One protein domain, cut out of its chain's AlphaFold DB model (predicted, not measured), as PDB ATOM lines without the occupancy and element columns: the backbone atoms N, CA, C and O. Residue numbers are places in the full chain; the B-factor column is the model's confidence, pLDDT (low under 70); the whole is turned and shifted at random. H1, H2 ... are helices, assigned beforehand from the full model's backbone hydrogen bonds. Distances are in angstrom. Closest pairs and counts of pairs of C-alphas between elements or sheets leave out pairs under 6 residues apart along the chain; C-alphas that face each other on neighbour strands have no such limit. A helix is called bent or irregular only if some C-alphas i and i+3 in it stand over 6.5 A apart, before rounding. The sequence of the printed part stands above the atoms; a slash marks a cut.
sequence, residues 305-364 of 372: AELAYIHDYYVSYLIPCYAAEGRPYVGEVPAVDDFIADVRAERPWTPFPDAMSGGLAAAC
ATOM      1  N   ALA A 305      37.697   9.037 -16.722       92.75
ATOM      2  CA  ALA A 305      37.758   7.869 -15.844       92.75
ATOM      3  C   ALA A 305      39.043   7.836 -14.999       92.75
ATOM      4  O   ALA A 305      38.994   7.528 -13.810       92.75
ATOM      5  N   GLU A 306      40.197   8.175 -15.586       92.69
ATOM      6  CA  GLU A 306      41.465   8.280 -14.849       92.69
ATOM      7  C   GLU A 306      41.422   9.417 -13.821       92.69
ATOM      8  O   GLU A 306      41.933   9.267 -12.713       92.69
ATOM      9  N   LEU A 307      40.784  10.540 -14.162       93.94
ATOM     10  CA  LEU A 307      40.591  11.661 -13.243       93.94
ATOM     11  C   LEU A 307      39.617  11.314 -12.113       93.94
ATOM     12  O   LEU A 307      39.933  11.577 -10.956       93.94
ATOM     13  N   ALA A 308      38.492  10.663 -12.413       94.56
ATOM     14  CA  ALA A 308      37.560  10.171 -11.401       94.56
ATOM     15  C   ALA A 308      38.243   9.200 -10.429       94.56
ATOM     16  O   ALA A 308      38.113   9.338  -9.219       94.56
ATOM     17  N   TYR A 309      39.069   8.286 -10.941       94.56
ATOM     18  CA  TYR A 309      39.849   7.375 -10.105       94.56
ATOM     19  C   TYR A 309      40.837   8.106  -9.178       94.56
ATOM     20  O   TYR A 309      41.020   7.718  -8.025       94.56
ATOM     21  N   ILE A 310      41.489   9.168  -9.664       94.31
ATOM     22  CA  ILE A 310      42.380   9.998  -8.836       94.31
ATOM     23  C   ILE A 310      41.583  10.742  -7.758       94.31
ATOM     24  O   ILE A 310      42.034  10.817  -6.617       94.31
ATOM     25  N   HIS A 311      40.400  11.258  -8.094       95.56
ATOM     26  CA  HIS A 311      39.503  11.877  -7.119       95.56
ATOM     27  C   HIS A 311      39.083  10.881  -6.033       95.56
ATOM     28  O   HIS A 311      39.260  11.163  -4.848       95.56
ATOM     29  N   ASP A 312      38.660   9.676  -6.418       95.12
ATOM     30  CA  ASP A 312      38.310   8.610  -5.478       95.12
ATOM     31  C   ASP A 312      39.491   8.242  -4.573       95.12
ATOM     32  O   ASP A 312      39.307   8.044  -3.369       95.12
ATOM     33  N   TYR A 313      40.709   8.198  -5.121       94.81
ATOM     34  CA  TYR A 313      41.935   7.993  -4.348       94.81
ATOM     35  C   TYR A 313      42.155   9.107  -3.319       94.81
ATOM     36  O   TYR A 313      42.462   8.837  -2.154       94.81
ATOM     37  N   TYR A 314      41.956  10.363  -3.718       95.50
ATOM     38  CA  TYR A 314      42.086  11.510  -2.823       95.50
ATOM     39  C   TYR A 314      41.094  11.458  -1.667       95.50
ATOM     40  O   TYR A 314      41.489  11.601  -0.508       95.50
ATOM     41  N   VAL A 315      39.824  11.206  -1.969       94.38
ATOM     42  CA  VAL A 315      38.749  11.222  -0.975       94.38
ATOM     43  C   VAL A 315      38.781   9.986  -0.082       94.38
ATOM     44  O   VAL A 315      38.635  10.099   1.135       94.38
ATOM     45  N   SER A 316      38.991   8.808  -0.667       92.00
ATOM     46  CA  SER A 316      38.821   7.532   0.036       92.00
ATOM     47  C   SER A 316      40.079   7.061   0.756       92.00
ATOM     48  O   SER A 316      39.976   6.271   1.693       92.00
ATOM     49  N   TYR A 317      41.258   7.526   0.337       93.81
ATOM     50  CA  TYR A 317      42.533   7.098   0.909       93.81
ATOM     51  C   TYR A 317      43.385   8.269   1.396       93.81
ATOM     52  O   TYR A 317      43.758   8.304   2.570       93.81
ATOM     53  N   LEU A 318      43.683   9.243   0.531       93.94
ATOM     54  CA  LEU A 318      44.710  10.246   0.825       93.94
ATOM     55  C   LEU A 318      44.311  11.186   1.971       93.94
ATOM     56  O   LEU A 318      45.078  11.364   2.916       93.94
ATOM     57  N   ILE A 319      43.098  11.744   1.922       93.69
ATOM     58  CA  ILE A 319      42.568  12.619   2.976       93.69
ATOM     59  C   ILE A 319      42.483  11.879   4.327       93.69
ATOM     60  O   ILE A 319      42.991  12.407   5.323       93.69
ATOM     61  N   PRO A 320      41.918  10.653   4.404       93.12
ATOM     62  CA  PRO A 320      41.979   9.841   5.619       93.12
ATOM     63  C   PRO A 320      43.404   9.558   6.113       93.12
ATOM     64  O   PRO A 320      43.641   9.590   7.321       93.12
ATOM     65  N   CYS A 321      44.360   9.316   5.209       93.06
ATOM     66  CA  CYS A 321      45.768   9.104   5.556       93.06
ATOM     67  C   CYS A 321      46.371  10.333   6.229       93.06
ATOM     68  O   CYS A 321      46.940  10.230   7.315       93.06
ATOM     69  N   TYR A 322      46.150  11.518   5.662       92.62
ATOM     70  CA  TYR A 322      46.600  12.756   6.284       92.62
ATOM     71  C   TYR A 322      45.987  12.973   7.671       92.62
ATOM     72  O   TYR A 322      46.693  13.369   8.597       92.62
ATOM     73  N   ALA A 323      44.705  12.650   7.862       91.25
ATOM     74  CA  ALA A 323      44.081  12.709   9.182       91.25
ATOM     75  C   ALA A 323      44.724  11.727  10.183       91.25
ATOM     76  O   ALA A 323      44.950  12.095  11.338       91.25
ATOM     77  N   ALA A 324      45.067  10.509   9.749       90.38
ATOM     78  CA  ALA A 324      45.741   9.507  10.578       90.38
ATOM     79  C   ALA A 324      47.170   9.920  10.977       90.38
ATOM     80  O   ALA A 324      47.589   9.654  12.103       90.38
ATOM     81  N   GLU A 325      47.877  10.628  10.095       89.94
ATOM     82  CA  GLU A 325      49.208  11.206  10.339       89.94
ATOM     83  C   GLU A 325      49.160  12.542  11.115       89.94
ATOM     84  O   GLU A 325      50.169  13.230  11.267       89.94
ATOM     85  N   GLY A 326      47.986  12.937  11.625       89.44
ATOM     86  CA  GLY A 326      47.817  14.145  12.440       89.44
ATOM     87  C   GLY A 326      47.826  15.451  11.642       89.44
ATOM     88  O   GLY A 326      48.058  16.520  12.204       89.44
ATOM     89  N   ARG A 327      47.579  15.380  10.332       89.19
ATOM     90  CA  ARG A 327      47.568  16.509   9.392       89.19
ATOM     91  C   ARG A 327      46.262  16.543   8.584       89.19
ATOM     92  O   ARG A 327      46.324  16.521   7.363       89.19
ATOM     93  N   PRO A 328      45.076  16.561   9.218       90.44
ATOM     94  CA  PRO A 328      43.813  16.467   8.492       90.44
ATOM     95  C   PRO A 328      43.681  17.574   7.443       90.44
ATOM     96  O   PRO A 328      44.037  18.725   7.693       90.44
ATOM     97  N   TYR A 329      43.142  17.218   6.279       90.25
ATOM     98  CA  TYR A 329      42.798  18.193   5.251       90.25
ATOM     99  C   TYR A 329      41.704  19.143   5.760       90.25
ATOM    100  O   TYR A 329      40.720  18.701   6.358       90.25
ATOM    101  N   VAL A 330      41.874  20.442   5.506       88.19
ATOM    102  CA  VAL A 330      40.917  21.493   5.867       88.19
ATOM    103  C   VAL A 330      40.529  22.231   4.594       88.19
ATOM    104  O   VAL A 330      41.304  23.018   4.061       88.19
ATOM    105  N   GLY A 331      39.330  21.960   4.091       89.69
ATOM    106  CA  GLY A 331      38.827  22.566   2.866       89.69
ATOM    107  C   GLY A 331      37.572  21.870   2.360       89.69
ATOM    108  O   GLY A 331      37.152  20.841   2.894       89.69
ATOM    109  N   GLU A 332      36.972  22.450   1.328       93.31
ATOM    110  CA  GLU A 332      35.867  21.829   0.608       93.31
ATOM    111  C   GLU A 332      36.411  20.817  -0.406       93.31
ATOM    112  O   GLU A 332      37.387  21.082  -1.111       93.31
ATOM    113  N   VAL A 333      35.789  19.640  -0.447       95.44
ATOM    114  CA  VAL A 333      36.105  18.596  -1.423       95.44
ATOM    115  C   VAL A 333      35.125  18.743  -2.588       95.44
ATOM    116  O   VAL A 333      33.920  18.613  -2.359       95.44
ATOM    117  N   PRO A 334      35.600  19.005  -3.817       96.25
ATOM    118  CA  PRO A 334      34.723  19.143  -4.971       96.25
ATOM    119  C   PRO A 334      34.039  17.812  -5.294       96.25
ATOM    120  O   PRO A 334      34.571  16.731  -5.013       96.25
ATOM    121  N   ALA A 335      32.870  17.883  -5.932       96.50
ATOM    122  CA  ALA A 335      32.290  16.715  -6.580       96.50
ATOM    123  C   ALA A 335      33.190  16.252  -7.739       96.50
ATOM    124  O   ALA A 335      33.970  17.032  -8.283       96.50
ATOM    125  N   VAL A 336      33.079  14.980  -8.133       96.06
ATOM    126  CA  VAL A 336      33.939  14.393  -9.177       96.06
ATOM    127  C   VAL A 336      33.844  15.138 -10.516       96.06
ATOM    128  O   VAL A 336      34.867  15.384 -11.149       96.06
ATOM    129  N   ASP A 337      32.643  15.566 -10.913       97.50
ATOM    130  CA  ASP A 337      32.437  16.308 -12.163       97.50
ATOM    131  C   ASP A 337      33.092  17.697 -12.113       97.50
ATOM    132  O   ASP A 337      33.725  18.116 -13.084       97.50
ATOM    133  N   ASP A 338      33.006  18.381 -10.967       97.38
ATOM    134  CA  ASP A 338      33.652  19.680 -10.751       97.38
ATOM    135  C   ASP A 338      35.178  19.531 -10.729       97.38
ATOM    136  O   ASP A 338      35.885  20.306 -11.368       97.38
ATOM    137  N   PHE A 339      35.693  18.479 -10.082       96.31
ATOM    138  CA  PHE A 339      37.115  18.141 -10.099       96.31
ATOM    139  C   PHE A 339      37.632  17.930 -11.528       96.31
ATOM    140  O   PHE A 339      38.664  18.488 -11.905       96.31
ATOM    141  N   ILE A 340      36.911  17.152 -12.341       95.94
ATOM    142  CA  ILE A 340      37.270  16.921 -13.745       95.94
ATOM    143  C   ILE A 340      37.244  18.246 -14.515       95.94
ATOM    144  O   ILE A 340      38.206  18.557 -15.219       95.94
ATOM    145  N   ALA A 341      36.186  19.045 -14.363       96.44
ATOM    146  CA  ALA A 341      36.056  20.333 -15.038       96.44
ATOM    147  C   ALA A 341      37.197  21.300 -14.676       96.44
ATOM    148  O   ALA A 341      37.768  21.937 -15.564       96.44
ATOM    149  N   ASP A 342      37.579  21.361 -13.404       95.06
ATOM    150  CA  ASP A 342      38.661  22.210 -12.909       95.06
ATOM    151  C   ASP A 342      40.035  21.770 -13.423       95.06
ATOM    152  O   ASP A 342      40.835  22.611 -13.844       95.06
ATOM    153  N   VAL A 343      40.298  20.459 -13.494       93.62
ATOM    154  CA  VAL A 343      41.519  19.932 -14.125       93.62
ATOM    155  C   VAL A 343      41.585  20.330 -15.603       93.62
ATOM    156  O   VAL A 343      42.635  20.767 -16.072       93.62
ATOM    157  N   ARG A 344      40.473  20.228 -16.344       92.62
ATOM    158  CA  ARG A 344      40.410  20.637 -17.763       92.62
ATOM    159  C   ARG A 344      40.565  22.141 -17.956       92.62
ATOM    160  O   ARG A 344      41.058  22.565 -18.995       92.62
ATOM    161  N   ALA A 345      40.149  22.931 -16.973       94.00
ATOM    162  CA  ALA A 345      40.291  24.380 -16.966       94.00
ATOM    163  C   ALA A 345      41.659  24.858 -16.442       94.00
ATOM    164  O   ALA A 345      41.803  26.049 -16.170       94.00
ATOM    165  N   GLU A 346      42.629  23.948 -16.277       90.56
ATOM    166  CA  GLU A 346      43.977  24.233 -15.764       90.56
ATOM    167  C   GLU A 346      43.975  24.853 -14.353       90.56
ATOM    168  O   GLU A 346      44.874  25.602 -13.973       90.56
ATOM    169  N   ARG A 347      42.966  24.522 -13.540       91.75
ATOM    170  CA  ARG A 347      42.834  24.952 -12.141       91.75
ATOM    171  C   ARG A 347      42.606  23.751 -11.218       91.75
ATOM    172  O   ARG A 347      41.592  23.705 -10.530       91.75
ATOM    173  N   PRO A 348      43.507  22.755 -11.208       90.81
ATOM    174  CA  PRO A 348      43.262  21.507 -10.500       90.81
ATOM    175  C   PRO A 348      43.119  21.734  -8.991       90.81
ATOM    176  O   PRO A 348      43.997  22.321  -8.353       90.81
ATOM    177  N   TRP A 349      42.045  21.206  -8.405       93.12
ATOM    178  CA  TRP A 349      41.953  21.052  -6.956       93.12
ATOM    179  C   TRP A 349      42.922  19.962  -6.488       93.12
ATOM    180  O   TRP A 349      43.010  18.893  -7.095       93.12
ATOM    181  N   THR A 350      43.636  20.214  -5.391       90.25
ATOM    182  CA  THR A 350      44.489  19.207  -4.752       90.25
ATOM    183  C   THR A 350      44.295  19.229  -3.236       90.25
ATOM    184  O   THR A 350      44.195  20.308  -2.649       90.25
ATOM    185  N   PRO A 351      44.256  18.062  -2.570       91.81
ATOM    186  CA  PRO A 351      44.103  17.984  -1.121       91.81
ATOM    187  C   PRO A 351      45.450  18.060  -0.386       91.81
ATOM    188  O   PRO A 351      45.594  17.495   0.698       91.81
ATOM    189  N   PHE A 352      46.477  18.660  -0.991       89.81
ATOM    190  CA  PHE A 352      47.829  18.610  -0.444       89.81
ATOM    191  C   PHE A 352      47.988  19.599   0.717       89.81
ATOM    192  O   PHE A 352      47.520  20.733   0.621       89.81
ATOM    193  N   PRO A 353      48.652  19.205   1.817       84.06
ATOM    194  CA  PRO A 353      49.002  20.131   2.883       84.06
ATOM    195  C   PRO A 353      50.037  21.157   2.404       84.06
ATOM    196  O   PRO A 353      50.905  20.830   1.596       84.06
ATOM    197  N   ASP A 354      50.027  22.346   3.012       79.19
ATOM    198  CA  ASP A 354      50.953  23.450   2.692       79.19
ATOM    199  C   ASP A 354      52.437  23.054   2.770       79.19
ATOM    200  O   ASP A 354      53.280  23.578   2.047       79.19
ATOM    201  N   ALA A 355      52.759  22.104   3.652       79.38
ATOM    202  CA  ALA A 355      54.094  21.541   3.792       79.38
ATOM    203  C   ALA A 355      54.039  20.011   3.767       79.38
ATOM    204  O   ALA A 355      53.610  19.376   4.743       79.38
ATOM    205  N   MET A 356      54.523  19.441   2.662       82.94
ATOM    206  CA  MET A 356      54.713  18.007   2.468       82.94
ATOM    207  C   MET A 356      56.101  17.588   2.963       82.94
ATOM    208  O   MET A 356      57.113  17.902   2.341       82.94
ATOM    209  N   SER A 357      56.171  16.870   4.085       84.12
ATOM    210  CA  SER A 357      57.436  16.278   4.535       84.12
ATOM    211  C   SER A 357      57.701  14.956   3.810       84.12
ATOM    212  O   SER A 357      56.765  14.254   3.429       84.12
ATOM    213  N   GLY A 358      58.972  14.562   3.667       83.62
ATOM    214  CA  GLY A 358      59.318  13.266   3.067       83.62
ATOM    215  C   GLY A 358      58.719  12.072   3.824       83.62
ATOM    216  O   GLY A 358      58.310  11.093   3.208       83.62
ATOM    217  N   GLY A 359      58.594  12.178   5.153       85.81
ATOM    218  CA  GLY A 359      57.922  11.168   5.975       85.81
ATOM    219  C   GLY A 359      56.423  11.074   5.689       85.81
ATOM    220  O   GLY A 359      55.910   9.972   5.522       85.81
ATOM    221  N   LEU A 360      55.742  12.218   5.555       85.69
ATOM    222  CA  LEU A 360      54.317  12.255   5.223       85.69
ATOM    223  C   LEU A 360      54.057  11.747   3.802       85.69
ATOM    224  O   LEU A 360      53.133  10.972   3.602       85.69
ATOM    225  N   ALA A 361      54.892  12.118   2.830       86.12
ATOM    226  CA  ALA A 361      54.779  11.628   1.457       86.12
ATOM    227  C   ALA A 361      55.025  10.111   1.349       86.12
ATOM    228  O   ALA A 361      54.404   9.441   0.527       86.12
ATOM    229  N   ALA A 362      55.915   9.564   2.184       86.00
ATOM    230  CA  ALA A 362      56.165   8.127   2.251       86.00
ATOM    231  C   ALA A 362      55.013   7.363   2.925       86.00
ATOM    232  O   ALA A 362      54.682   6.262   2.487       86.00
ATOM    233  N   ALA A 363      54.410   7.933   3.974       87.62
ATOM    234  CA  ALA A 363      53.266   7.343   4.672       87.62
ATOM    235  C   ALA A 363      51.963   7.454   3.861       87.62
ATOM    236  O   ALA A 363      51.179   6.510   3.822       87.62
ATOM    237  N   CYS A 364      51.774   8.583   3.179       91.12
ATOM    238  CA  CYS A 364      50.588   8.939   2.410       91.12
ATOM    239  C   CYS A 364      50.986   9.330   0.976       91.12
ATOM    240  O   CYS A 364      51.132  10.523   0.679       91.12
TER     241      CYS A 364
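Overview. This is residues 305 to 364 of the 372 residues of an uncharacterized protein of Clavibacter michiganensis (UniProt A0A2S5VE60). One long helix, H1, makes the longest axis, with a short helix set crosswise near each of its ends: H2 packs on its first turns, and H3 is near its far end. The two long links between the helices run back and forth along the length of H1. The printed part has 60 residues with three named helices, in the order H1, H2, H3, and no named strand; the class is all helix. The whole is compact, with a radius of gyration of the C-alphas of 11.9 A, and elongated, spanning 31 by 19 by 19 A.

Arrangement. H1, residues 305 to 324, touches H2, residues 336 to 344, with its residues 307 to 311 alone. The closest C-alphas are those of Ala 308 and Val 336, 6.0 A apart. Their lines are only just about perpendicular, at 71 degrees. H3, residues 358 to 363, is close to H1 but not clearly touching; the closest C-alphas, of Cys 321 and Ala 363, are 7.8 A apart. These lines are about perpendicular, at 77 degrees. H2 and H3 are apart. In H2 and H3 every O i to N i+4 pair is within hydrogen-bond range; in H1, 14 of 16 are.

Along the chain. H1 begins at C-alpha 305 (37.758, 7.869, -15.844) and is 27.7 A long. It has a kink of 26 degrees near residue 313 and is irregular, but only just: C-alphas 316 and 319 are 7.0 A apart. H2 is 12.4 A long, from C-alpha 336 (33.939, 14.393, -9.177). H3, 8.6 A, ends at C-alpha 363 (53.266, 7.343, 4.672).

Size, cuts and confidence. The two C-alphas farthest apart, of Gly 326 and Ala 345, are 32.0 A apart. The printed part has no cut. Both links are long, of 11 and 13 residues. The mean pLDDT of the printed part is 91.5, and no printed residue is under 70.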